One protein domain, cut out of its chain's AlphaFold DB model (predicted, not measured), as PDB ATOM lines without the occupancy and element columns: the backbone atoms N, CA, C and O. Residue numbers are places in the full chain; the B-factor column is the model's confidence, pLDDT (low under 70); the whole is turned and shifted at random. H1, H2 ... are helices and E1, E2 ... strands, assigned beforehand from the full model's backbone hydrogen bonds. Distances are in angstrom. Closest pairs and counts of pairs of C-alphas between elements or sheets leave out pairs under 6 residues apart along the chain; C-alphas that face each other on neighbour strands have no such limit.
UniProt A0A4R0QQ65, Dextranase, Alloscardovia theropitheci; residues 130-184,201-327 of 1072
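AT A GLANCE: This is residues 130 to 184 and 201 to 327 of the 1072 residues of the protein "Dextranase" of Alloscardovia theropitheci (UniProt A0A4R0QQ65). Two strongly twisted sheets of five strands each, E4 E3 E7 E10 E9 and E5 E6 E15 E11 E8, lie face to face as a sandwich and make the main body. At one end of it a smaller lobe holds the three-stranded sheet E13 E12 E14, with H3 over it and H2 grazing it, while the short parallel pair E1 and E2 lies by E5 at the edge of the sandwich. The printed part has 182 residues, with three named helices and fifteen named strands in the order E1 E2 E3 E4 E5 H1 H2 E6 E7 E8 E9 E10 E11 E12 E13 H3 E14 E15. The sheets E4 E3 E7 E10 E9 and E13 E12 E14 are antiparallel and the sheet E5 E6 E15 E11 E8 is mixed; the class is mostly strand. The whole is compact, with a radius of gyration of the C-alphas of 18.3 A and spans of 58 by 39 by 31 A.

IN THESE COORDINATES: E1, residues 132 to 134, begins at C-alpha 132 at (29.872, -61.222, 22.543), and E2 is residues 145 to 147. E3, residues 151 to 157, is 20.6 A long; E4, residues 164 to 166, runs on into E5, residues 169 to 171, at 15 degrees. H1 is residues 173 to 176 and H2 is residues 205 to 210. E6, residues 213 to 221, is the longest strand at 26.4 A and begins at C-alpha 213 at (34.392, -44.834, 19.685). E7, residues 225 to 231, measures 19.6 A; E8 is residues 243 to 246 and E9 residues 254 to 256. E10, residues 261 to 266, is 15.9 A long, E11, residues 273 to 279, is 18.7 A, and E12, residues 283 to 289, is 19.3 A. E13 is residues 293 to 296, and H3, residues 305 to 311, is 10.2 A long. E14, residues 313 to 320, bends by 61 degrees at residue 316 and runs on into E15, residues 322 to 327, which ends at C-alpha 327 at (30.253, -47.260, 35.842).

HOW THE PARTS SIT: In the sheet E4 E3 E7 E10 E9, E3 and E7 are antiparallel, with N 228 and O 154 2.8 A apart, and E7 and E10 are antiparallel, with N 264 and O 227 at 2.8 A. E3 and E4 form a hairpin, as do E9 and E10. In the other sheet of the sandwich E6 and E15 are parallel, with N 215 and O 323 2.8 A apart, and E15 and E11 are antiparallel, with N 326 and O 275 at 2.8 A. The facing parts of these two sheets are 10.5 A centre to centre. The closest C-alphas of E2 and E5, those of Glu 147 and Tyr 169, are 4.7 A apart. E12 and E14 are antiparallel, with N 286 and O 317 at 2.8 A; E12 and E13 are a hairpin, with N 296 and O 287 at 2.8 A. E13, H3 and E14 make a split strand-helix-strand unit, two strands running the same way with E12 between them, and its crossover is right-handed. H3 is on this sheet at a height over the sheet of 8.8 A, lies over E12 and runs across the strands, at 66 degrees to E12 on the local plane; its closest C-alpha to E12 is that of Arg 308, 6.0 A from that of Ala 289. H2 only grazes the sheet, with its residues 205 to 210. H1 and H2 only just touch, with 3 pairs of C-alphas within 8 A, the closest those of Pro 173 and Tyr 208 at 5.2 A. In H2 and H3 every O i to N i+4 pair is within hydrogen-bond range; H1 is too short for such a pair.

THE WHOLE: The two C-alphas farthest apart, those of Asp 159 and Asn 184, are 60.8 A from each other. Residues 185 to 200 are not printed, and C-alphas 184 and 201 are 10.8 A apart across this cut, which falls in the link from H1 to H2. The link from E7 to E8, with 11 residues, is long. The mean pLDDT of the printed part is 91.7; residues 180 to 184, 289 to 293 and 312 are under 70.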
ATOM      1  N   SER A 130      29.132 -66.541  23.956       95.38
ATOM      2  CA  SER A 130      29.159 -66.579  22.484       95.38
ATOM      3  C   SER A 130      28.308 -65.509  21.785       95.38
ATOM      4  O   SER A 130      28.326 -65.449  20.558       95.38
ATOM      5  N   GLN A 131      27.548 -64.692  22.524       97.19
ATOM      6  CA  GLN A 131      26.835 -63.527  21.982       97.19
ATOM      7  C   GLN A 131      27.727 -62.272  21.958       97.19
ATOM      8  O   GLN A 131      27.395 -61.298  21.283       97.19
ATOM      9  N   ALA A 132      28.871 -62.278  22.651       98.12
ATOM     10  CA  ALA A 132      29.872 -61.222  22.543       98.12
ATOM     11  C   ALA A 132      30.535 -61.225  21.154       98.12
ATOM     12  O   ALA A 132      30.918 -62.276  20.639       98.12
ATOM     13  N   THR A 133      30.709 -60.046  20.550       98.00
ATOM     14  CA  THR A 133      31.430 -59.900  19.278       98.00
ATOM     15  C   THR A 133      32.343 -58.673  19.285       98.00
ATOM     16  O   THR A 133      31.890 -57.543  19.488       98.00
ATOM     17  N   LYS A 134      33.648 -58.887  19.071       97.50
ATOM     18  CA  LYS A 134      34.645 -57.812  18.955       97.50
ATOM     19  C   LYS A 134      34.613 -57.241  17.546       97.50
ATOM     20  O   LYS A 134      35.158 -57.829  16.615       97.50
ATOM     21  N   ASN A 135      33.932 -56.111  17.399       95.81
ATOM     22  CA  ASN A 135      33.715 -55.446  16.121       95.81
ATOM     23  C   ASN A 135      33.614 -53.931  16.341       95.81
ATOM     24  O   ASN A 135      32.693 -53.466  17.007       95.81
ATOM     25  N   ASP A 136      34.531 -53.170  15.756       95.12
ATOM     26  CA  ASP A 136      34.632 -51.709  15.825       95.12
ATOM     27  C   ASP A 136      34.278 -51.001  14.499       95.12
ATOM     28  O   ASP A 136      34.355 -49.776  14.423       95.12
ATOM     29  N   VAL A 137      33.855 -51.750  13.468       90.62
ATOM     30  CA  VAL A 137      33.732 -51.249  12.083       90.62
ATOM     31  C   VAL A 137      32.362 -51.431  11.424       90.62
ATOM     32  O   VAL A 137      31.964 -50.564  10.651       90.62
ATOM     33  N   SER A 138      31.635 -52.520  11.690       92.12
ATOM     34  CA  SER A 138      30.399 -52.872  10.966       92.12
ATOM     35  C   SER A 138      29.215 -53.131  11.891       92.12
ATOM     36  O   SER A 138      29.366 -53.243  13.109       92.12
ATOM     37  N   GLU A 139      28.027 -53.288  11.316       92.25
ATOM     38  CA  GLU A 139      26.865 -53.864  12.003       92.25
ATOM     39  C   GLU A 139      27.159 -55.264  12.579       92.25
ATOM     40  O   GLU A 139      28.098 -55.950  12.158       92.25
ATOM     41  N   ILE A 140      26.347 -55.662  13.561       96.62
ATOM     42  CA  ILE A 140      26.389 -56.951  14.268       96.62
ATOM     43  C   ILE A 140      24.999 -57.596  14.240       96.62
ATOM     44  O   ILE A 140      24.014 -56.912  13.961       96.62
ATOM     45  N   ALA A 141      24.898 -58.893  14.535       97.31
ATOM     46  CA  ALA A 141      23.609 -59.581  14.515       97.31
ATOM     47  C   ALA A 141      22.670 -59.136  15.657       97.31
ATOM     48  O   ALA A 141      23.094 -58.612  16.694       97.31
ATOM     49  N   ASP A 142      21.371 -59.369  15.467       97.50
ATOM     50  CA  ASP A 142      20.308 -59.064  16.431       97.50
ATOM     51  C   ASP A 142      20.558 -59.685  17.816       97.50
ATOM     52  O   ASP A 142      20.357 -59.026  18.836       97.50
ATOM     53  N   ASP A 143      21.072 -60.915  17.845       97.50
ATOM     54  CA  ASP A 143      21.354 -61.713  19.039       97.50
ATOM     55  C   ASP A 143      22.756 -61.483  19.637       97.50
ATOM     56  O   ASP A 143      23.133 -62.178  20.579       97.50
ATOM     57  N   GLN A 144      23.527 -60.520  19.124       98.44
ATOM     58  CA  GLN A 144      24.899 -60.226  19.563       98.44
ATOM     59  C   GLN A 144      25.022 -58.918  20.360       98.44
ATOM     60  O   GLN A 144      24.229 -57.994  20.190       98.44
ATOM     61  N   VAL A 145      26.078 -58.792  21.168       98.62
ATOM     62  CA  VAL A 145      26.487 -57.545  21.840       98.62
ATOM     63  C   VAL A 145      27.911 -57.185  21.437       98.62
ATOM     64  O   VAL A 145      28.815 -58.020  21.472       98.62
ATOM     65  N   ARG A 146      28.116 -55.915  21.078       98.62
ATOM     66  CA  ARG A 146      29.424 -55.381  20.691       98.62
ATOM     67  C   ARG A 146      30.350 -55.305  21.911       98.62
ATOM     68  O   ARG A 146      30.109 -54.510  22.821       98.62
ATOM     69  N   GLU A 147      31.396 -56.121  21.915       98.62
ATOM     70  CA  GLU A 147      32.496 -56.078  22.883       98.62
ATOM     71  C   GLU A 147      33.620 -55.176  22.346       98.62
ATOM     72  O   GLU A 147      33.853 -55.114  21.135       98.62
ATOM     73  N   SER A 148      34.342 -54.487  23.229       98.56
ATOM     74  CA  SER A 148      35.499 -53.683  22.837       98.56
ATOM     75  C   SER A 148      36.695 -54.555  22.412       98.56
ATOM     76  O   SER A 148      37.111 -55.445  23.163       98.56
ATOM     77  N   PRO A 149      37.309 -54.304  21.240       98.12
ATOM     78  CA  PRO A 149      38.636 -54.810  20.907       98.12
ATOM     79  C   PRO A 149      39.761 -53.928  21.473       98.12
ATOM     80  O   PRO A 149      40.919 -54.310  21.371       98.12
ATOM     81  N   HIS A 150      39.439 -52.765  22.054       98.44
ATOM     82  CA  HIS A 150      40.421 -51.777  22.515       98.44
ATOM     83  C   HIS A 150      40.690 -51.839  24.023       98.44
ATOM     84  O   HIS A 150      41.744 -51.383  24.457       98.44
ATOM     85  N   TYR A 151      39.757 -52.378  24.816       98.75
ATOM     86  CA  TYR A 151      39.864 -52.406  26.274       98.75
ATOM     87  C   TYR A 151      39.277 -53.671  26.902       98.75
ATOM     88  O   TYR A 151      38.215 -54.148  26.493       98.75
ATOM     89  N   SER A 152      39.916 -54.131  27.979       98.62
ATOM     90  CA  SER A 152      39.414 -55.187  28.860       98.62
ATOM     91  C   SER A 152      39.460 -54.763  30.331       98.62
ATOM     92  O   SER A 152      40.389 -54.084  30.785       98.62
ATOM     93  N   VAL A 153      38.433 -55.164  31.092       98.94
ATOM     94  CA  VAL A 153      38.228 -54.769  32.495       98.94
ATOM     95  C   VAL A 153      38.161 -55.986  33.412       98.94
ATOM     96  O   VAL A 153      37.500 -56.982  33.113       98.94
ATOM     97  N   GLN A 154      38.804 -55.878  34.577       98.69
ATOM     98  CA  GLN A 154      38.614 -56.815  35.688       98.69
ATOM     99  C   GLN A 154      38.361 -56.058  36.993       98.69
ATOM    100  O   GLN A 154      38.953 -55.004  37.219       98.69
ATOM    101  N   VAL A 155      37.538 -56.611  37.881       98.31
ATOM    102  CA  VAL A 155      37.145 -55.986  39.153       98.31
ATOM    103  C   VAL A 155      37.321 -56.976  40.304       98.31
ATOM    104  O   VAL A 155      37.191 -58.186  40.110       98.31
ATOM    105  N   ARG A 156      37.633 -56.471  41.501       95.12
ATOM    106  CA  ARG A 156      37.636 -57.236  42.759       95.12
ATOM    107  C   ARG A 156      37.524 -56.332  43.979       95.12
ATOM    108  O   ARG A 156      37.975 -55.188  43.904       95.12
ATOM    109  N   ASN A 157      37.046 -56.845  45.112       93.75
ATOM    110  CA  ASN A 157      37.175 -56.133  46.389       93.75
ATOM    111  C   ASN A 157      38.657 -55.936  46.759       93.75
ATOM    112  O   ASN A 157      39.537 -56.680  46.317       93.75
ATOM    113  N   THR A 158      38.963 -54.892  47.531       91.44
ATOM    114  CA  THR A 158      40.358 -54.509  47.819       91.44
ATOM    115  C   THR A 158      41.108 -55.442  48.768       91.44
ATOM    116  O   THR A 158      42.340 -55.442  48.740       91.44
ATOM    117  N   ASP A 159      40.388 -56.257  49.538       85.31
ATOM    118  CA  ASP A 159      40.888 -57.356  50.369       85.31
ATOM    119  C   ASP A 159      41.030 -58.684  49.590       85.31
ATOM    120  O   ASP A 159      41.871 -59.519  49.929       85.31
ATOM    121  N   SER A 160      40.229 -58.874  48.534       86.31
ATOM    122  CA  SER A 160      40.156 -60.126  47.782       86.31
ATOM    123  C   SER A 160      41.358 -60.354  46.859       86.31
ATOM    124  O   SER A 160      41.996 -59.440  46.324       86.31
ATOM    125  N   PHE A 161      41.665 -61.632  46.638       80.69
ATOM    126  CA  PHE A 161      42.734 -62.076  45.745       80.69
ATOM    127  C   PHE A 161      42.253 -62.292  44.307       80.69
ATOM    128  O   PHE A 161      43.024 -62.057  43.373       80.69
ATOM    129  N   TRP A 162      41.001 -62.712  44.130       85.31
ATOM    130  CA  TRP A 162      40.434 -63.103  42.839       85.31
ATOM    131  C   TRP A 162      40.111 -61.884  41.983       85.31
ATOM    132  O   TRP A 162      39.878 -60.810  42.514       85.31
ATOM    133  N   TRP A 163      40.137 -62.037  40.659       94.19
ATOM    134  CA  TRP A 163      39.741 -60.998  39.708       94.19
ATOM    135  C   TRP A 163      38.588 -61.532  38.868       94.19
ATOM    136  O   TRP A 163      38.749 -62.556  38.205       94.19
ATOM    137  N   HIS A 164      37.463 -60.825  38.873       95.31
ATOM    138  CA  HIS A 164      36.312 -61.134  38.027       95.31
ATOM    139  C   HIS A 164      36.420 -60.310  36.749       95.31
ATOM    140  O   HIS A 164      36.710 -59.114  36.810       95.31
ATOM    141  N   ASN A 165      36.208 -60.922  35.586       98.00
ATOM    142  CA  ASN A 165      36.101 -60.163  34.340       98.00
ATOM    143  C   ASN A 165      34.802 -59.348  34.362       98.00
ATOM    144  O   ASN A 165      33.784 -59.829  34.860       98.00
ATOM    145  N   SER A 166      34.831 -58.139  33.808       98.50
ATOM    146  CA  SER A 166      33.644 -57.299  33.640       98.50
ATOM    147  C   SER A 166      33.490 -56.956  32.167       98.50
ATOM    148  O   SER A 166      34.445 -56.481  31.546       98.50
ATOM    149  N   PHE A 167      32.317 -57.227  31.585       98.81
ATOM    150  CA  PHE A 167      32.114 -57.028  30.153       98.81
ATOM    151  C   PHE A 167      32.403 -55.580  29.748       98.81
ATOM    152  O   PHE A 167      31.919 -54.635  30.378       98.81
ATOM    153  N   THR A 168      33.213 -55.412  28.704       98.88
ATOM    154  CA  THR A 168      33.507 -54.101  28.123       98.88
ATOM    155  C   THR A 168      32.683 -53.954  26.854       98.88
ATOM    156  O   THR A 168      33.060 -54.457  25.796       98.88
ATOM    157  N   TYR A 169      31.536 -53.293  26.971       98.94
ATOM    158  CA  TYR A 169      30.704 -52.932  25.831       98.94
ATOM    159  C   TYR A 169      31.434 -51.944  24.923       98.94
ATOM    160  O   TYR A 169      32.318 -51.212  25.373       98.94
ATOM    161  N   LEU A 170      30.996 -51.864  23.668       98.81
ATOM    162  CA  LEU A 170      31.429 -50.854  22.712       98.81
ATOM    163  C   LEU A 170      30.234 -50.192  22.011       98.81
ATOM    164  O   LEU A 170      29.242 -50.833  21.653       98.81
ATOM    165  N   SER A 171      30.366 -48.894  21.767       98.75
ATOM    166  CA  SER A 171      29.532 -48.106  20.869       98.75
ATOM    167  C   SER A 171      30.391 -47.455  19.790       98.75
ATOM    168  O   SER A 171      31.468 -46.941  20.097       98.75
ATOM    169  N   ILE A 172      29.896 -47.439  18.549       98.19
ATOM    170  CA  ILE A 172      30.591 -46.852  17.394       98.19
ATOM    171  C   ILE A 172      29.667 -45.914  16.593       98.19
ATOM    172  O   ILE A 172      28.456 -46.141  16.548       98.19
ATOM    173  N   PRO A 173      30.205 -44.875  15.931       96.56
ATOM    174  CA  PRO A 173      29.441 -43.966  15.079       96.56
ATOM    175  C   PRO A 173      28.601 -44.694  14.024       96.56
ATOM    176  O   PRO A 173      29.073 -45.610  13.353       96.56
ATOM    177  N   ARG A 174      27.335 -44.279  13.885       94.50
ATOM    178  CA  ARG A 174      26.306 -44.941  13.052       94.50
ATOM    179  C   ARG A 174      26.082 -46.425  13.365       94.50
ATOM    180  O   ARG A 174      25.488 -47.137  12.561       94.50
ATOM    181  N   ASN A 175      26.554 -46.910  14.511       92.69
ATOM    182  CA  ASN A 175      26.404 -48.288  14.972       92.69
ATOM    183  C   ASN A 175      27.056 -49.310  14.008       92.69
ATOM    184  O   ASN A 175      26.732 -50.495  14.050       92.69
ATOM    185  N   GLY A 176      27.977 -48.850  13.144       89.25
ATOM    186  CA  GLY A 176      28.629 -49.640  12.091       89.25
ATOM    187  C   GLY A 176      27.894 -49.671  10.745       89.25
ATOM    188  O   GLY A 176      28.311 -50.402   9.850       89.25
ATOM    189  N   LYS A 177      26.815 -48.893  10.586       87.50
ATOM    190  CA  LYS A 177      26.093 -48.730   9.317       87.50
ATOM    191  C   LYS A 177      26.852 -47.797   8.381       87.50
ATOM    192  O   LYS A 177      27.297 -46.720   8.794       87.50
ATOM    193  N   GLU A 178      26.897 -48.144   7.095       79.44
ATOM    194  CA  GLU A 178      27.123 -47.128   6.065       79.44
ATOM    195  C   GLU A 178      26.043 -46.048   6.169       79.44
ATOM    196  O   GLU A 178      24.900 -46.309   6.547       79.44
ATOM    197  N   LYS A 179      26.395 -44.807   5.833       77.62
ATOM    198  CA  LYS A 179      25.437 -43.705   5.854       77.62
ATOM    199  C   LYS A 179      24.434 -43.872   4.700       77.62
ATOM    200  O   LYS A 179      24.858 -43.769   3.548       77.62
ATOM    201  N   PRO A 180      23.124 -44.065   4.960       67.38
ATOM    202  CA  PRO A 180      22.142 -44.175   3.888       67.38
ATOM    203  C   PRO A 180      22.092 -42.890   3.053       67.38
ATOM    204  O   PRO A 180      22.340 -41.791   3.557       67.38
ATOM    205  N   LEU A 181      21.757 -43.016   1.766       60.59
ATOM    206  CA  LEU A 181      21.737 -41.896   0.819       60.59
ATOM    207  C   LEU A 181      20.531 -40.971   1.066       60.59
ATOM    208  O   LEU A 181      19.521 -41.016   0.365       60.59
ATOM    209  N   TYR A 182      20.661 -40.114   2.078       64.81
ATOM    210  CA  TYR A 182      19.708 -39.067   2.439       64.81
ATOM    211  C   TYR A 182      19.709 -37.941   1.383       64.81
ATOM    212  O   TYR A 182      20.331 -36.888   1.565       64.81
ATOM    213  N   ASN A 183      19.045 -38.195   0.254       50.59
ATOM    214  CA  ASN A 183      18.873 -37.250  -0.850       50.59
ATOM    215  C   ASN A 183      17.963 -36.084  -0.444       50.59
ATOM    216  O   ASN A 183      16.819 -36.309  -0.052       50.59
ATOM    217  N   ASN A 184      18.406 -34.839  -0.641       49.16
ATOM    218  CA  ASN A 184      17.513 -33.687  -0.524       49.16
ATOM    219  C   ASN A 184      16.717 -33.497  -1.834       49.16
ATOM    220  O   ASN A 184      17.179 -32.841  -2.772       49.16
ATOM    221  N   LYS A 201      23.552 -34.055   6.620       83.38
ATOM    222  CA  LYS A 201      24.472 -34.398   7.732       83.38
ATOM    223  C   LYS A 201      23.771 -35.010   8.941       83.38
ATOM    224  O   LYS A 201      22.654 -34.624   9.260       83.38
ATOM    225  N   ASP A 202      24.417 -35.965   9.599       89.50
ATOM    226  CA  ASP A 202      23.844 -36.660  10.761       89.50
ATOM    227  C   ASP A 202      24.579 -36.396  12.082       89.50
ATOM    228  O   ASP A 202      24.157 -36.897  13.118       89.50
ATOM    229  N   GLY A 203      25.646 -35.593  12.076       90.75
ATOM    230  CA  GLY A 203      26.439 -35.242  13.258       90.75
ATOM    231  C   GLY A 203      27.513 -36.272  13.593       90.75
ATOM    232  O   GLY A 203      28.572 -35.920  14.107       90.75
ATOM    233  N   ALA A 204      27.314 -37.529  13.192       93.25
ATOM    234  CA  ALA A 204      28.288 -38.595  13.384       93.25
ATOM    235  C   ALA A 204      29.466 -38.528  12.386       93.25
ATOM    236  O   ALA A 204      30.346 -39.388  12.438       93.25
ATOM    237  N   GLU A 205      29.511 -37.542  11.472       89.31
ATOM    238  CA  GLU A 205      30.595 -37.372  10.491       89.31
ATOM    239  C   GLU A 205      31.989 -37.351  11.128       89.31
ATOM    240  O   GLU A 205      32.827 -38.164  10.735       89.31
ATOM    241  N   PHE A 206      32.239 -36.478  12.112       91.31
ATOM    242  CA  PHE A 206      33.566 -36.360  12.725       91.31
ATOM    243  C   PHE A 206      34.010 -37.685  13.349       91.31
ATOM    244  O   PHE A 206      35.065 -38.215  12.994       91.31
ATOM    245  N   ALA A 207      33.189 -38.231  14.247       94.44
ATOM    246  CA  ALA A 207      33.545 -39.426  14.993       94.44
ATOM    247  C   ALA A 207      33.771 -40.625  14.055       94.44
ATOM    248  O   ALA A 207      34.770 -41.329  14.194       94.44
ATOM    249  N   TYR A 208      32.908 -40.805  13.047       92.94
ATOM    250  CA  TYR A 208      33.042 -41.863  12.042       92.94
ATOM    251  C   TYR A 208      34.336 -41.727  11.228       92.94
ATOM    252  O   TYR A 208      35.144 -42.650  11.172       92.94
ATOM    253  N   GLU A 209      34.574 -40.562  10.619       90.44
ATOM    254  CA  GLU A 209      35.706 -40.357   9.705       90.44
ATOM    255  C   GLU A 209      37.075 -40.406  10.398       90.44
ATOM    256  O   GLU A 209      38.087 -40.642   9.735       90.44
ATOM    257  N   ASN A 210      37.115 -40.148  11.709       92.56
ATOM    258  CA  ASN A 210      38.328 -40.168  12.527       92.56
ATOM    259  C   ASN A 210      38.491 -41.486  13.313       92.56
ATOM    260  O   ASN A 210      39.544 -41.702  13.919       92.56
ATOM    261  N   GLY A 211      37.494 -42.378  13.279       94.19
ATOM    262  CA  GLY A 211      37.480 -43.649  14.008       94.19
ATOM    263  C   GLY A 211      37.455 -43.470  15.526       94.19
ATOM    264  O   GLY A 211      38.234 -44.115  16.222       94.19
ATOM    265  N   PHE A 212      36.620 -42.557  16.024       97.25
ATOM    266  CA  PHE A 212      36.346 -42.405  17.453       97.25
ATOM    267  C   PHE A 212      35.280 -43.411  17.891       97.25
ATOM    268  O   PHE A 212      34.340 -43.682  17.142       97.25
ATOM    269  N   ASN A 213      35.393 -43.940  19.108       98.25
ATOM    270  CA  ASN A 213      34.392 -44.834  19.685       98.25
ATOM    271  C   ASN A 213      34.334 -44.753  21.218       98.25
ATOM    272  O   ASN A 213      35.143 -44.073  21.855       98.25
ATOM    273  N   MET A 214      33.328 -45.406  21.807       98.88
ATOM    274  CA  MET A 214      33.060 -45.361  23.245       98.88
ATOM    275  C   MET A 214      32.873 -46.756  23.820       98.88
ATOM    276  O   MET A 214      31.831 -47.386  23.644       98.88
ATOM    277  N   SER A 215      33.901 -47.221  24.525       98.94
ATOM    278  CA  SER A 215      33.863 -48.423  25.351       98.94
ATOM    279  C   SER A 215      33.362 -48.081  26.756       98.94
ATOM    280  O   SER A 215      33.642 -46.997  27.273       98.94
ATOM    281  N   TRP A 216      32.650 -49.000  27.408       98.94
ATOM    282  CA  TRP A 216      32.381 -48.885  28.845       98.94
ATOM    283  C   TRP A 216      32.238 -50.242  29.525       98.94
ATOM    284  O   TRP A 216      31.877 -51.233  28.893       98.94
ATOM    285  N   SER A 217      32.471 -50.277  30.836       98.94
ATOM    286  CA  SER A 217      32.125 -51.423  31.676       98.94
ATOM    287  C   SER A 217      31.326 -50.983  32.900       98.94
ATOM    288  O   SER A 217      31.670 -50.004  33.567       98.94
ATOM    289  N   SER A 218      30.262 -51.730  33.186       98.81
ATOM    290  CA  SER A 218      29.400 -51.559  34.355       98.81
ATOM    291  C   SER A 218      29.554 -52.764  35.277       98.81
ATOM    292  O   SER A 218      29.626 -53.892  34.797       98.81
ATOM    293  N   PHE A 219      29.554 -52.533  36.587       98.50
ATOM    294  CA  PHE A 219      29.524 -53.585  37.608       98.50
ATOM    295  C   PHE A 219      28.812 -53.079  38.865       98.50
ATOM    296  O   PHE A 219      28.717 -51.867  39.070       98.50
ATOM    297  N   VAL A 220      28.337 -53.991  39.717       96.88
ATOM    298  CA  VAL A 220      27.723 -53.644  41.011       96.88
ATOM    299  C   VAL A 220      28.696 -53.930  42.156       96.88
ATOM    300  O   VAL A 220      29.307 -54.996  42.189       96.88
ATOM    301  N   TYR A 221      28.839 -53.001  43.103       94.50
ATOM    302  CA  TYR A 221      29.737 -53.132  44.263       94.50
ATOM    303  C   TYR A 221      29.103 -52.688  45.592       94.50
ATOM    304  O   TYR A 221      28.145 -51.915  45.635       94.50
ATOM    305  N   SER A 222      29.673 -53.175  46.691       91.81
ATOM    306  CA  SER A 222      29.229 -52.929  48.071       91.81
ATOM    307  C   SER A 222      30.369 -52.504  49.014       91.81
ATOM    308  O   SER A 222      30.101 -52.100  50.145       91.81
ATOM    309  N   HIS A 223      31.621 -52.587  48.543       90.62
ATOM    310  CA  HIS A 223      32.873 -52.362  49.278       90.62
ATOM    311  C   HIS A 223      33.911 -51.691  48.349       90.62
ATOM    312  O   HIS A 223      33.694 -51.594  47.141       90.62
ATOM    313  N   ASP A 224      35.034 -51.210  48.896       95.75
ATOM    314  CA  ASP A 224      36.153 -50.665  48.109       95.75
ATOM    315  C   ASP A 224      36.680 -51.715  47.113       95.75
ATOM    316  O   ASP A 224      37.076 -52.808  47.532       95.75
ATOM    317  N   VAL A 225      36.798 -51.364  45.826       97.56
ATOM    318  CA  VAL A 225      37.295 -52.261  44.762       97.56
ATOM    319  C   VAL A 225      38.599 -51.788  44.111       97.56
ATOM    320  O   VAL A 225      38.905 -50.595  44.047       97.56
ATOM    321  N   TRP A 226      39.353 -52.739  43.556       98.31
ATOM    322  CA  TRP A 226      40.314 -52.475  42.485       98.31
ATOM    323  C   TRP A 226      39.664 -52.764  41.130       98.31
ATOM    324  O   TRP A 226      39.142 -53.858  40.917       98.31
ATOM    325  N   VAL A 227      39.767 -51.815  40.200       98.88
ATOM    326  CA  VAL A 227      39.377 -51.960  38.791       98.88
ATOM    327  C   VAL A 227      40.643 -51.959  37.939       98.88
ATOM    328  O   VAL A 227      41.334 -50.944  37.858       98.88
ATOM    329  N   LYS A 228      40.973 -53.084  37.307       98.69
ATOM    330  CA  LYS A 228      41.957 -53.135  36.219       98.69
ATOM    331  C   LYS A 228      41.319 -52.628  34.936       98.69
ATOM    332  O   LYS A 228      40.205 -53.034  34.618       98.69
ATOM    333  N   VAL A 229      42.083 -51.855  34.175       98.88
ATOM    334  CA  VAL A 229      41.788 -51.531  32.777       98.88
ATOM    335  C   VAL A 229      43.059 -51.774  31.973       98.88
ATOM    336  O   VAL A 229      44.116 -51.239  32.326       98.88
ATOM    337  N   SER A 230      42.964 -52.599  30.932       98.81
ATOM    338  CA  SER A 230      44.034 -52.834  29.955       98.81
ATOM    339  C   SER A 230      43.704 -52.140  28.642       98.81
ATOM    340  O   SER A 230      42.555 -52.187  28.209       98.81
ATOM    341  N   LEU A 231      44.710 -51.526  28.020       98.69
ATOM    342  CA  LEU A 231      44.656 -51.008  26.658       98.69
ATOM    343  C   LEU A 231      45.106 -52.106  25.685       98.69
ATOM    344  O   LEU A 231      46.293 -52.399  25.556       98.69
ATOM    345  N   ASP A 232      44.143 -52.708  24.996       97.88
ATOM    346  CA  ASP A 232      44.340 -53.873  24.129       97.88
ATOM    347  C   ASP A 232      44.641 -53.483  22.662       97.88
ATOM    348  O   ASP A 232      44.777 -54.348  21.797       97.88
ATOM    349  N   THR A 233      44.816 -52.184  22.368       94.88
ATOM    350  CA  THR A 233      45.175 -51.668  21.027       94.88
ATOM    351  C   THR A 233      46.629 -51.939  20.619       94.88
ATOM    352  O   THR A 233      46.996 -51.725  19.464       94.88
ATOM    353  N   GLY A 234      47.461 -52.426  21.546       93.50
ATOM    354  CA  GLY A 234      48.893 -52.680  21.346       93.50
ATOM    355  C   GLY A 234      49.795 -51.470  21.620       93.50
ATOM    356  O   GLY A 234      51.011 -51.637  21.741       93.50
ATOM    357  N   GLU A 235      49.212 -50.279  21.779       95.94
ATOM    358  CA  GLU A 235      49.900 -49.086  22.279       95.94
ATOM    359  C   GLU A 235      50.305 -49.239  23.756       95.94
ATOM    360  O   GLU A 235      49.757 -50.070  24.489       95.94
ATOM    361  N   LYS A 236      51.297 -48.454  24.199       96.69
ATOM    362  CA  LYS A 236      51.998 -48.678  25.477       96.69
ATOM    363  C   LYS A 236      52.043 -47.466  26.398       96.69
ATOM    364  O   LYS A 236      52.305 -46.347  25.966       96.69
ATOM    365  N   ILE A 237      51.894 -47.730  27.694       96.56
ATOM    366  CA  ILE A 237      52.140 -46.794  28.794       96.56
ATOM    367  C   ILE A 237      53.432 -47.152  29.537       96.56
ATOM    368  O   ILE A 237      53.781 -48.319  29.694       96.56
ATOM    369  N   SER A 238      54.136 -46.137  30.035       95.31
ATOM    370  CA  SER A 238      55.354 -46.275  30.846       95.31
ATOM    371  C   SER A 238      55.091 -46.148  32.352       95.31
ATOM    372  O   SER A 238      55.867 -46.648  33.167       95.31
ATOM    373  N   SER A 239      54.008 -45.465  32.743       95.19
ATOM    374  CA  SER A 239      53.666 -45.224  34.145       95.19
ATOM    375  C   SER A 239      52.165 -45.001  34.375       95.19
ATOM    376  O   SER A 239      51.398 -44.712  33.464       95.19
ATOM    377  N   ALA A 240      51.738 -45.040  35.642       91.88
ATOM    378  CA  ALA A 240      50.374 -44.677  36.045       91.88
ATOM    379  C   ALA A 240      50.064 -43.161  35.971       91.88
ATOM    380  O   ALA A 240      48.960 -42.741  36.334       91.88
ATOM    381  N   ASN A 241      51.014 -42.317  35.546       93.44
ATOM    382  CA  ASN A 241      50.737 -40.923  35.176       93.44
ATOM    383  C   ASN A 241      50.220 -40.802  33.739       93.44
ATOM    384  O   ASN A 241      49.509 -39.847  33.454       93.44
ATOM    385  N   ASP A 242      50.523 -41.787  32.895       96.25
ATOM    386  CA  ASP A 242      50.231 -41.852  31.458       96.25
ATOM    387  C   ASP A 242      48.768 -42.277  31.194       96.25
ATOM    388  O   ASP A 242      48.389 -42.623  30.079       96.25
ATOM    389  N   VAL A 243      47.949 -42.288  32.250       98.06
ATOM    390  CA  VAL A 243      46.504 -42.509  32.214       98.06
ATOM    391  C   VAL A 243      45.844 -41.486  33.133       98.06
ATOM    392  O   VAL A 243      46.166 -41.432  34.324       98.06
ATOM    393  N   THR A 244      44.918 -40.677  32.630       97.94
ATOM    394  CA  THR A 244      44.130 -39.723  33.427       97.94
ATOM    395  C   THR A 244      42.808 -40.363  33.859       97.94
ATOM    396  O   THR A 244      42.246 -41.188  33.151       97.94
ATOM    397  N   ILE A 245      42.317 -40.017  35.052       98.44
ATOM    398  CA  ILE A 245      40.958 -40.362  35.491       98.44
ATOM    399  C   ILE A 245      40.145 -39.078  35.449       98.44
ATOM    400  O   ILE A 245      40.609 -38.071  35.992       98.44
ATOM    401  N   ARG A 246      38.964 -39.111  34.825       98.50
ATOM    402  CA  ARG A 246      38.059 -37.955  34.756       98.50
ATOM    403  C   ARG A 246      36.678 -38.287  35.328       98.50
ATOM    404  O   ARG A 246      36.112 -39.286  34.889       98.50
ATOM    405  N   PRO A 247      36.099 -37.484  36.239       97.69
ATOM    406  CA  PRO A 247      36.603 -36.187  36.698       97.69
ATOM    407  C   PRO A 247      37.921 -36.247  37.491       97.69
ATOM    408  O   PRO A 247      38.087 -37.082  38.383       97.69
ATOM    409  N   LYS A 248      38.860 -35.339  37.187       91.06
ATOM    410  CA  LYS A 248      40.182 -35.202  37.836       91.06
ATOM    411  C   LYS A 248      40.054 -35.009  39.349       91.06
ATOM    412  O   LYS A 248      40.908 -35.468  40.109       91.06
ATOM    413  N   SER A 249      38.960 -34.376  39.774       83.88
ATOM    414  CA  SER A 249      38.559 -34.162  41.168       83.88
ATOM    415  C   SER A 249      38.414 -35.455  41.984       83.88
ATOM    416  O   SER A 249      38.606 -35.414  43.198       83.88
ATOM    417  N   LEU A 250      38.156 -36.608  41.347       83.56
ATOM    418  CA  LEU A 250      38.093 -37.913  42.019       83.56
ATOM    419  C   LEU A 250      39.447 -38.351  42.602       83.56
ATOM    420  O   LEU A 250      39.475 -39.039  43.620       83.56
ATOM    421  N   ASN A 251      40.562 -37.964  41.961       88.12
ATOM    422  CA  ASN A 251      41.940 -38.208  42.413       88.12
ATOM    423  C   ASN A 251      42.206 -39.649  42.930       88.12
ATOM    424  O   ASN A 251      42.906 -39.855  43.923       88.12
ATOM    425  N   PHE A 252      41.626 -40.656  42.265       91.81
ATOM    426  CA  PHE A 252      41.729 -42.058  42.677       91.81
ATOM    427  C   PHE A 252      43.171 -42.588  42.655       91.81
ATOM    428  O   PHE A 252      43.986 -42.237  41.794       91.81
ATOM    429  N   GLU A 253      43.473 -43.492  43.591       94.75
ATOM    430  CA  GLU A 253      44.756 -44.191  43.637       94.75
ATOM    431  C   GLU A 253      44.917 -45.056  42.378       94.75
ATOM    432  O   GLU A 253      44.074 -45.903  42.083       94.75
ATOM    433  N   LYS A 254      46.019 -44.870  41.648       96.56
ATOM    434  CA  LYS A 254      46.374 -45.685  40.483       96.56
ATOM    435  C   LYS A 254      47.663 -46.449  40.728       96.56
ATOM    436  O   LYS A 254      48.652 -45.877  41.185       96.56
ATOM    437  N   LYS A 255      47.676 -47.717  40.327       96.19
ATOM    438  CA  LYS A 255      48.866 -48.561  40.250       96.19
ATOM    439  C   LYS A 255      49.130 -48.947  38.798       96.19
ATOM    440  O   LYS A 255      48.224 -49.368  38.087       96.19
ATOM    441  N   TYR A 256      50.380 -48.809  38.373       97.25
ATOM    442  CA  TYR A 256      50.875 -49.379  37.123       97.25
ATOM    443  C   TYR A 256      51.016 -50.892  37.319       97.25
ATOM    444  O   TYR A 256      51.598 -51.313  38.320       97.25
ATOM    445  N   VAL A 257      50.448 -51.698  36.419       97.62
ATOM    446  CA  VAL A 257      50.480 -53.169  36.517       97.62
ATOM    447  C   VAL A 257      51.446 -53.749  35.487       97.62
ATOM    448  O   VAL A 257      52.239 -54.627  35.821       97.62
ATOM    449  N   ASN A 258      51.395 -53.251  34.252       97.69
ATOM    450  CA  ASN A 258      52.321 -53.554  33.160       97.69
ATOM    451  C   ASN A 258      52.205 -52.452  32.080       97.69
ATOM    452  O   ASN A 258      51.442 -51.505  32.251       97.69
ATOM    453  N   GLU A 259      52.923 -52.601  30.965       97.94
ATOM    454  CA  GLU A 259      52.980 -51.623  29.861       97.94
ATOM    455  C   GLU A 259      51.662 -51.394  29.087       97.94
ATOM    456  O   GLU A 259      51.606 -50.504  28.243       97.94
ATOM    457  N   HIS A 260      50.595 -52.135  29.394       97.44
ATOM    458  CA  HIS A 260      49.246 -51.965  28.838       97.44
ATOM    459  C   HIS A 260      48.153 -51.795  29.916       97.44
ATOM    460  O   HIS A 260      47.071 -51.297  29.617       97.44
ATOM    461  N   THR A 261      48.398 -52.194  31.171       98.62
ATOM    462  CA  THR A 261      47.375 -52.277  32.231       98.62
ATOM    463  C   THR A 261      47.660 -51.341  33.408       98.62
ATOM    464  O   THR A 261      48.734 -51.389  34.020       98.62
ATOM    465  N   ILE A 262      46.637 -50.593  33.835       98.44
ATOM    466  CA  ILE A 262      46.585 -49.965  35.166       98.44
ATOM    467  C   ILE A 262      45.560 -50.654  36.073       98.44
ATOM    468  O   ILE A 262      44.653 -51.338  35.605       98.44
ATOM    469  N   ALA A 263      45.673 -50.424  37.380       98.38
ATOM    470  CA  ALA A 263      44.619 -50.688  38.350       98.38
ATOM    471  C   ALA A 263      44.253 -49.395  39.097       98.38
ATOM    472  O   ALA A 263      45.129 -48.722  39.642       98.38
ATOM    473  N   VAL A 264      42.964 -49.063  39.129       98.50
ATOM    474  CA  VAL A 264      42.370 -47.919  39.836       98.50
ATOM    475  C   VAL A 264      41.724 -48.422  41.125       98.50
ATOM    476  O   VAL A 264      40.981 -49.404  41.083       98.50
ATOM    477  N   LYS A 265      41.966 -47.767  42.264       98.06
ATOM    478  CA  LYS A 265      41.193 -48.010  43.487       98.06
ATOM    479  C   LYS A 265      39.936 -47.145  43.456       98.06
ATOM    480  O   LYS A 265      40.042 -45.921  43.503       98.06
ATOM    481  N   VAL A 266      38.767 -47.774  43.406       97.88
ATOM    482  CA  VAL A 266      37.472 -47.091  43.484       97.88
ATOM    483  C   VAL A 266      36.898 -47.363  44.879       97.88
ATOM    484  O   VAL A 266      36.581 -48.518  45.178       97.88
ATOM    485  N   PRO A 267      36.819 -46.355  45.767       94.44
ATOM    486  CA  PRO A 267      36.247 -46.541  47.096       94.44
ATOM    487  C   PRO A 267      34.736 -46.772  47.006       94.44
ATOM    488  O   PRO A 267      34.116 -46.361  46.025       94.44
ATOM    489  N   TYR A 268      34.119 -47.386  48.017       93.12
ATOM    490  CA  TYR A 268      32.661 -47.512  48.025       93.12
ATOM    491  C   TYR A 268      31.970 -46.155  48.217       93.12
ATOM    492  O   TYR A 268      32.306 -45.365  49.100       93.12
ATOM    493  N   SER A 269      30.938 -45.923  47.411       90.50
ATOM    494  CA  SER A 269      30.022 -44.791  47.502       90.50
ATOM    495  C   SER A 269      28.603 -45.266  47.211       90.50
ATOM    496  O   SER A 269      28.375 -45.941  46.206       90.50
ATOM    497  N   ALA A 270      27.642 -44.847  48.039       86.94
ATOM    498  CA  ALA A 270      26.217 -45.120  47.838       86.94
ATOM    499  C   ALA A 270      25.637 -44.444  46.578       86.94
ATOM    500  O   ALA A 270      24.598 -44.866  46.085       86.94
ATOM    501  N   ALA A 271      26.326 -43.440  46.023       89.69
ATOM    502  CA  ALA A 271      26.018 -42.861  44.715       89.69
ATOM    503  C   ALA A 271      26.610 -43.672  43.544       89.69
ATOM    504  O   ALA A 271      26.271 -43.441  42.380       89.69
ATOM    505  N   GLY A 272      27.545 -44.587  43.811       96.12
ATOM    506  CA  GLY A 272      28.457 -45.116  42.797       96.12
ATOM    507  C   GLY A 272      29.374 -44.047  42.195       96.12
ATOM    508  O   GLY A 272      29.324 -42.875  42.579       96.12
ATOM    509  N   TYR A 273      30.164 -44.443  41.200       98.31
ATOM    510  CA  TYR A 273      31.016 -43.542  40.420       98.31
ATOM    511  C   TYR A 273      30.869 -43.777  38.916       98.31
ATOM    512  O   TYR A 273      30.681 -44.905  38.461       98.31
ATOM    513  N   ARG A 274      30.987 -42.691  38.145       98.62
ATOM    514  CA  ARG A 274      30.974 -42.672  36.677       98.62
ATOM    515  C   ARG A 274      32.208 -41.898  36.217       98.62
ATOM    516  O   ARG A 274      32.287 -40.705  36.496       98.62
ATOM    517  N   PHE A 275      33.185 -42.555  35.593       98.88
ATOM    518  CA  PHE A 275      34.466 -41.912  35.267       98.88
ATOM    519  C   PHE A 275      35.127 -42.459  33.998       98.88
ATOM    520  O   PHE A 275      35.003 -43.645  33.700       98.88
ATOM    521  N   SER A 276      35.840 -41.597  33.268       98.94
ATOM    522  CA  SER A 276      36.679 -41.985  32.127       98.94
ATOM    523  C   SER A 276      38.068 -42.426  32.588       98.94
ATOM    524  O   SER A 276      38.586 -41.932  33.598       98.94
ATOM    525  N   VAL A 277      38.666 -43.342  31.828       98.88
ATOM    526  CA  VAL A 277      40.034 -43.843  31.986       98.88
ATOM    527  C   VAL A 277      40.818 -43.514  30.711       98.88
ATOM    528  O   VAL A 277      40.894 -44.297  29.768       98.88
ATOM    529  N   ASP A 278      41.381 -42.312  30.692       98.56
ATOM    530  CA  ASP A 278      42.022 -41.677  29.542       98.56
ATOM    531  C   ASP A 278      43.480 -42.127  29.399       98.56
ATOM    532  O   ASP A 278      44.365 -41.555  30.037       98.56
ATOM    533  N   PHE A 279      43.768 -43.117  28.557       98.56
ATOM    534  CA  PHE A 279      45.152 -43.482  28.225       98.56
ATOM    535  C   PHE A 279      45.804 -42.412  27.327       98.56
ATOM    536  O   PHE A 279      45.177 -41.923  26.384       98.56
ATOM    537  N   GLU A 280      47.067 -42.055  27.601       97.88
ATOM    538  CA  GLU A 280      47.828 -41.052  26.833       97.88
ATOM    539  C   GLU A 280      48.020 -41.430  25.348       97.88
ATOM    540  O   GLU A 280      47.739 -40.586  24.500       97.88
ATOM    541  N   PRO A 281      48.397 -42.675  24.974       97.12
ATOM    542  CA  PRO A 281      48.553 -43.049  23.559       97.12
ATOM    543  C   PRO A 281      47.281 -42.910  22.705       97.12
ATOM    544  O   PRO A 281      47.357 -42.813  21.479       97.12
ATOM    545  N   GLU A 282      46.110 -42.886  23.348       97.69
ATOM    546  CA  GLU A 282      44.810 -42.731  22.694       97.69
ATOM    547  C   GLU A 282      44.366 -41.260  22.585       97.69
ATOM    548  O   GLU A 282      43.425 -40.964  21.841       97.69
ATOM    549  N   GLN A 283      45.039 -40.320  23.267       97.62
ATOM    550  CA  GLN A 283      44.709 -38.892  23.207       97.62
ATOM    551  C   GLN A 283      44.876 -38.349  21.785       97.62
ATOM    552  O   GLN A 283      45.952 -38.384  21.186       97.62
ATOM    553  N   THR A 284      43.792 -37.812  21.234       96.00
ATOM    554  CA  THR A 284      43.741 -37.313  19.861       96.00
ATOM    555  C   THR A 284      43.290 -35.851  19.849       96.00
ATOM    556  O   THR A 284      42.113 -35.569  20.068       96.00
ATOM    557  N   PRO A 285      44.205 -34.899  19.577       94.31
ATOM    558  CA  PRO A 285      43.858 -33.488  19.447       94.31
ATOM    559  C   PRO A 285      42.909 -33.224  18.273       94.31
ATOM    560  O   PRO A 285      43.155 -33.656  17.139       94.31
ATOM    561  N   VAL A 286      41.852 -32.465  18.551       91.88
ATOM    562  CA  VAL A 286      40.782 -32.103  17.619       91.88
ATOM    563  C   VAL A 286      40.946 -30.650  17.177       91.88
ATOM    564  O   VAL A 286      41.215 -29.760  17.990       91.88
ATOM    565  N   PHE A 287      40.771 -30.397  15.879       88.31
ATOM    566  CA  PHE A 287      40.929 -29.076  15.275       88.31
ATOM    567  C   PHE A 287      39.717 -28.680  14.428       88.31
ATOM    568  O   PHE A 287      39.204 -29.493  13.665       88.31
ATOM    569  N   MET A 288      39.323 -27.405  14.471       81.00
ATOM    570  CA  MET A 288      38.455 -26.806  13.451       81.00
ATOM    571  C   MET A 288      39.316 -26.285  12.295       81.00
ATOM    572  O   MET A 288      40.346 -25.642  12.523       81.00
ATOM    573  N   ALA A 289      38.868 -26.507  11.055       65.75
ATOM    574  CA  ALA A 289      39.507 -25.947   9.867       65.75
ATOM    575  C   ALA A 289      38.952 -24.547   9.519       65.75
ATOM    576  O   ALA A 289      37.738 -24.337   9.526       65.75
ATOM    577  N   THR A 290      39.825 -23.581   9.188       57.97
ATOM    578  CA  THR A 290      39.480 -22.135   9.258       57.97
ATOM    579  C   THR A 290      38.326 -21.638   8.382       57.97
ATOM    580  O   THR A 290      37.764 -20.578   8.657       57.97
ATOM    581  N   ASN A 291      37.945 -22.389   7.351       57.16
ATOM    582  CA  ASN A 291      36.842 -22.042   6.455       57.16
ATOM    583  C   ASN A 291      35.449 -22.363   7.039       57.16
ATOM    584  O   ASN A 291      34.471 -22.356   6.297       57.16
ATOM    585  N   GLY A 292      35.347 -22.670   8.340       54.06
ATOM    586  CA  GLY A 292      34.085 -23.039   8.991       54.06
ATOM    587  C   GLY A 292      33.570 -24.408   8.543       54.06
ATOM    588  O   GLY A 292      32.367 -24.602   8.390       54.06
ATOM    589  N   THR A 293      34.485 -25.340   8.264       61.94
ATOM    590  CA  THR A 293      34.155 -26.731   7.924       61.94
ATOM    591  C   THR A 293      34.372 -27.641   9.124       61.94
ATOM    592  O   THR A 293      35.200 -27.311   9.969       61.94
ATOM    593  N   ASP A 294      33.705 -28.797   9.101       71.25
ATOM    594  CA  ASP A 294      33.733 -29.866  10.113       71.25
ATOM    595  C   ASP A 294      35.077 -30.056  10.833       71.25
ATOM    596  O   ASP A 294      36.133 -29.950  10.184       71.25
ATOM    597  N   PRO A 295      35.045 -30.411  12.131       82.19
ATOM    598  CA  PRO A 295      36.251 -30.672  12.891       82.19
ATOM    599  C   PRO A 295      37.004 -31.882  12.328       82.19
ATOM    600  O   PRO A 295      36.473 -32.705  11.577       82.19
ATOM    601  N   ILE A 296      38.292 -31.962  12.646       87.44
ATOM    602  CA  ILE A 296      39.211 -32.941  12.073       87.44
ATOM    603  C   ILE A 296      40.375 -33.224  13.026       87.44
ATOM    604  O   ILE A 296      40.837 -32.341  13.750       87.44
ATOM    605  N   SER A 297      40.880 -34.456  13.008       91.50
ATOM    606  CA  SER A 297      42.108 -34.856  13.697       91.50
ATOM    607  C   SER A 297      43.117 -35.449  12.710       91.50
ATOM    608  O   SER A 297      42.775 -35.796  11.578       91.50
ATOM    609  N   TRP A 298      44.356 -35.653  13.158       89.62
ATOM    610  CA  TRP A 298      45.379 -36.371  12.384       89.62
ATOM    611  C   TRP A 298      45.044 -37.849  12.108       89.62
ATOM    612  O   TRP A 298      45.727 -38.476  11.304       89.62
ATOM    613  N   LYS A 299      44.009 -38.406  12.755       92.19
ATOM    614  CA  LYS A 299      43.510 -39.777  12.545       92.19
ATOM    615  C   LYS A 299      42.369 -39.836  11.505       92.19
ATOM    616  O   LYS A 299      41.801 -40.904  11.296       92.19
ATOM    617  N   SER A 300      42.007 -38.709  10.875       90.31
ATOM    618  CA  SER A 300      40.953 -38.645   9.851       90.31
ATOM    619  C   SER A 300      41.319 -39.412   8.579       90.31
ATOM    620  O   SER A 300      42.425 -39.289   8.057       90.31
ATOM    621  N   THR A 301      40.340 -40.123   8.025       89.38
ATOM    622  CA  THR A 301      40.418 -40.789   6.714       89.38
ATOM    623  C   THR A 301      40.270 -39.830   5.519       89.38
ATOM    624  O   THR A 301      40.436 -40.255   4.374       89.38
ATOM    625  N   ARG A 302      39.993 -38.531   5.741       84.38
ATOM    626  CA  ARG A 302      39.874 -37.530   4.662       84.38
ATOM    627  C   ARG A 302      41.212 -37.338   3.922       84.38
ATOM    628  O   ARG A 302      42.215 -37.032   4.567       84.38
ATOM    629  N   PRO A 303      41.250 -37.383   2.575       83.75
ATOM    630  CA  PRO A 303      42.501 -37.282   1.809       83.75
ATOM    631  C   PRO A 303      43.184 -35.907   1.900       83.75
ATOM    632  O   PRO A 303      44.366 -35.787   1.588       83.75
ATOM    633  N   ASP A 304      42.470 -34.864   2.337       82.62
ATOM    634  CA  ASP A 304      42.996 -33.506   2.518       82.62
ATOM    635  C   ASP A 304      43.335 -33.152   3.983       82.62
ATOM    636  O   ASP A 304      43.684 -32.003   4.268       82.62
ATOM    637  N   VAL A 305      43.304 -34.133   4.904       85.75
ATOM    638  CA  VAL A 305      43.562 -33.958   6.350       85.75
ATOM    639  C   VAL A 305      44.822 -33.144   6.642       85.75
ATOM    640  O   VAL A 305      44.774 -32.151   7.371       85.75
ATOM    641  N   ARG A 306      45.943 -33.511   6.010       83.12
ATOM    642  CA  ARG A 306      47.231 -32.841   6.201       83.12
ATOM    643  C   ARG A 306      47.167 -31.373   5.774       83.12
ATOM    644  O   ARG A 306      47.566 -30.502   6.538       83.12
ATOM    645  N   TYR A 307      46.603 -31.095   4.598       82.38
ATOM    646  CA  TYR A 307      46.456 -29.733   4.081       82.38
ATOM    647  C   TYR A 307      45.576 -28.866   4.994       82.38
ATOM    648  O   TYR A 307      45.942 -27.725   5.287       82.38
ATOM    649  N   ARG A 308      44.453 -29.405   5.493       79.38
ATOM    650  CA  ARG A 308      43.564 -28.691   6.427       79.38
ATOM    651  C   ARG A 308      44.292 -28.294   7.711       79.38
ATOM    652  O   ARG A 308      44.277 -27.118   8.069       79.38
ATOM    653  N   ILE A 309      44.957 -29.243   8.371       80.94
ATOM    654  CA  ILE A 309      45.568 -29.002   9.687       80.94
ATOM    655  C   ILE A 309      46.882 -28.203   9.576       80.94
ATOM    656  O   ILE A 309      47.151 -27.361  10.433       80.94
ATOM    657  N   GLU A 310      47.692 -28.402   8.527       81.12
ATOM    658  CA  GLU A 310      48.934 -27.631   8.328       81.12
ATOM    659  C   GLU A 310      48.671 -26.174   7.928       81.12
ATOM    660  O   GLU A 310      49.376 -25.285   8.403       81.12
ATOM    661  N   THR A 311      47.668 -25.901   7.084       71.19
ATOM    662  CA  THR A 311      47.409 -24.523   6.623       71.19
ATOM    663  C   THR A 311      46.521 -23.715   7.563       71.19
ATOM    664  O   THR A 311      46.639 -22.492   7.598       71.19
ATOM    665  N   ASN A 312      45.589 -24.364   8.268       63.28
ATOM    666  CA  ASN A 312      44.370 -23.700   8.721       63.28
ATOM    667  C   ASN A 312      43.718 -24.404   9.929       63.28
ATOM    668  O   ASN A 312      42.592 -24.880   9.817       63.28
ATOM    669  N   LYS A 313      44.369 -24.414  11.101       72.88
ATOM    670  CA  LYS A 313      43.818 -25.002  12.342       72.88
ATOM    671  C   LYS A 313      43.479 -23.978  13.436       72.88
ATOM    672  O   LYS A 313      44.289 -23.101  13.736       72.88
ATOM    673  N   TRP A 314      42.356 -24.190  14.121       81.75
ATOM    674  CA  TRP A 314      42.182 -23.825  15.534       81.75
ATOM    675  C   TRP A 314      42.039 -25.091  16.361       81.75
ATOM    676  O   TRP A 314      41.464 -26.069  15.893       81.75
ATOM    677  N   TYR A 315      42.571 -25.075  17.576       88.56
ATOM    678  CA  TYR A 315      42.368 -26.148  18.540       88.56
ATOM    679  C   TYR A 315      40.917 -26.138  19.040       88.56
ATOM    680  O   TYR A 315      40.329 -25.065  19.189       88.56
ATOM    681  N   VAL A 316      40.344 -27.318  19.272       89.88
ATOM    682  CA  VAL A 316      39.025 -27.478  19.900       89.88
ATOM    683  C   VAL A 316      39.204 -28.110  21.274       89.88
ATOM    684  O   VAL A 316      38.900 -27.458  22.263       89.88
ATOM    685  N   GLU A 317      39.728 -29.336  21.319       93.75
ATOM    686  CA  GLU A 317      39.818 -30.181  22.517       93.75
ATOM    687  C   GLU A 317      40.863 -31.299  22.306       93.75
ATOM    688  O   GLU A 317      41.304 -31.531  21.176       93.75
ATOM    689  N   THR A 318      41.254 -32.006  23.372       96.06
ATOM    690  CA  THR A 318      41.961 -33.301  23.293       96.06
ATOM    691  C   THR A 318      41.266 -34.325  24.190       96.06
ATOM    692  O   THR A 318      40.996 -34.056  25.362       96.06
ATOM    693  N   GLU A 319      40.983 -35.501  23.636       97.69
ATOM    694  CA  GLU A 319      40.273 -36.594  24.309       97.69
ATOM    695  C   GLU A 319      40.728 -37.968  23.765       97.69
ATOM    696  O   GLU A 319      41.367 -38.014  22.705       97.69
ATOM    697  N   PRO A 320      40.402 -39.091  24.433       98.31
ATOM    698  CA  PRO A 320      40.643 -40.427  23.892       98.31
ATOM    699  C   PRO A 320      39.887 -40.677  22.578       98.31
ATOM    700  O   PRO A 320      38.671 -40.507  22.512       98.31
ATOM    701  N   ARG A 321      40.586 -41.181  21.554       97.31
ATOM    702  CA  ARG A 321      39.969 -41.672  20.308       97.31
ATOM    703  C   ARG A 321      39.078 -42.882  20.575       97.31
ATOM    704  O   ARG A 321      37.894 -42.875  20.246       97.31
ATOM    705  N   HIS A 322      39.652 -43.914  21.182       98.38
ATOM    706  CA  HIS A 322      38.899 -45.018  21.755       98.38
ATOM    707  C   HIS A 322      38.689 -44.673  23.235       98.38
ATOM    708  O   HIS A 322      39.626 -44.755  24.030       98.38
ATOM    709  N   SER A 323      37.496 -44.209  23.607       98.56
ATOM    710  CA  SER A 323      37.191 -43.811  24.992       98.56
ATOM    711  C   SER A 323      36.787 -45.000  25.862       98.56
ATOM    712  O   SER A 323      36.300 -46.007  25.344       98.56
ATOM    713  N   MET A 324      37.013 -44.898  27.177       98.88
ATOM    714  CA  MET A 324      36.796 -45.995  28.124       98.88
ATOM    715  C   MET A 324      36.173 -45.510  29.437       98.88
ATOM    716  O   MET A 324      36.855 -44.960  30.302       98.88
ATOM    717  N   MET A 325      34.872 -45.750  29.600       98.94
ATOM    718  CA  MET A 325      34.103 -45.366  30.786       98.94
ATOM    719  C   MET A 325      33.948 -46.520  31.788       98.94
ATOM    720  O   MET A 325      33.676 -47.661  31.418       98.94
ATOM    721  N   ILE A 326      34.037 -46.216  33.080       98.94
ATOM    722  CA  ILE A 326      33.699 -47.132  34.174       98.94
ATOM    723  C   ILE A 326      32.460 -46.618  34.907       98.94
ATOM    724  O   ILE A 326      32.424 -45.473  35.367       98.94
ATOM    725  N   PHE A 327      31.463 -47.492  35.055       98.94
ATOM    726  CA  PHE A 327      30.253 -47.260  35.842       98.94
ATOM    727  C   PHE A 327      30.225 -48.227  37.037       98.94
ATOM    728  O   PHE A 327      29.703 -49.339  36.960       98.94
TER     729      PHE A 327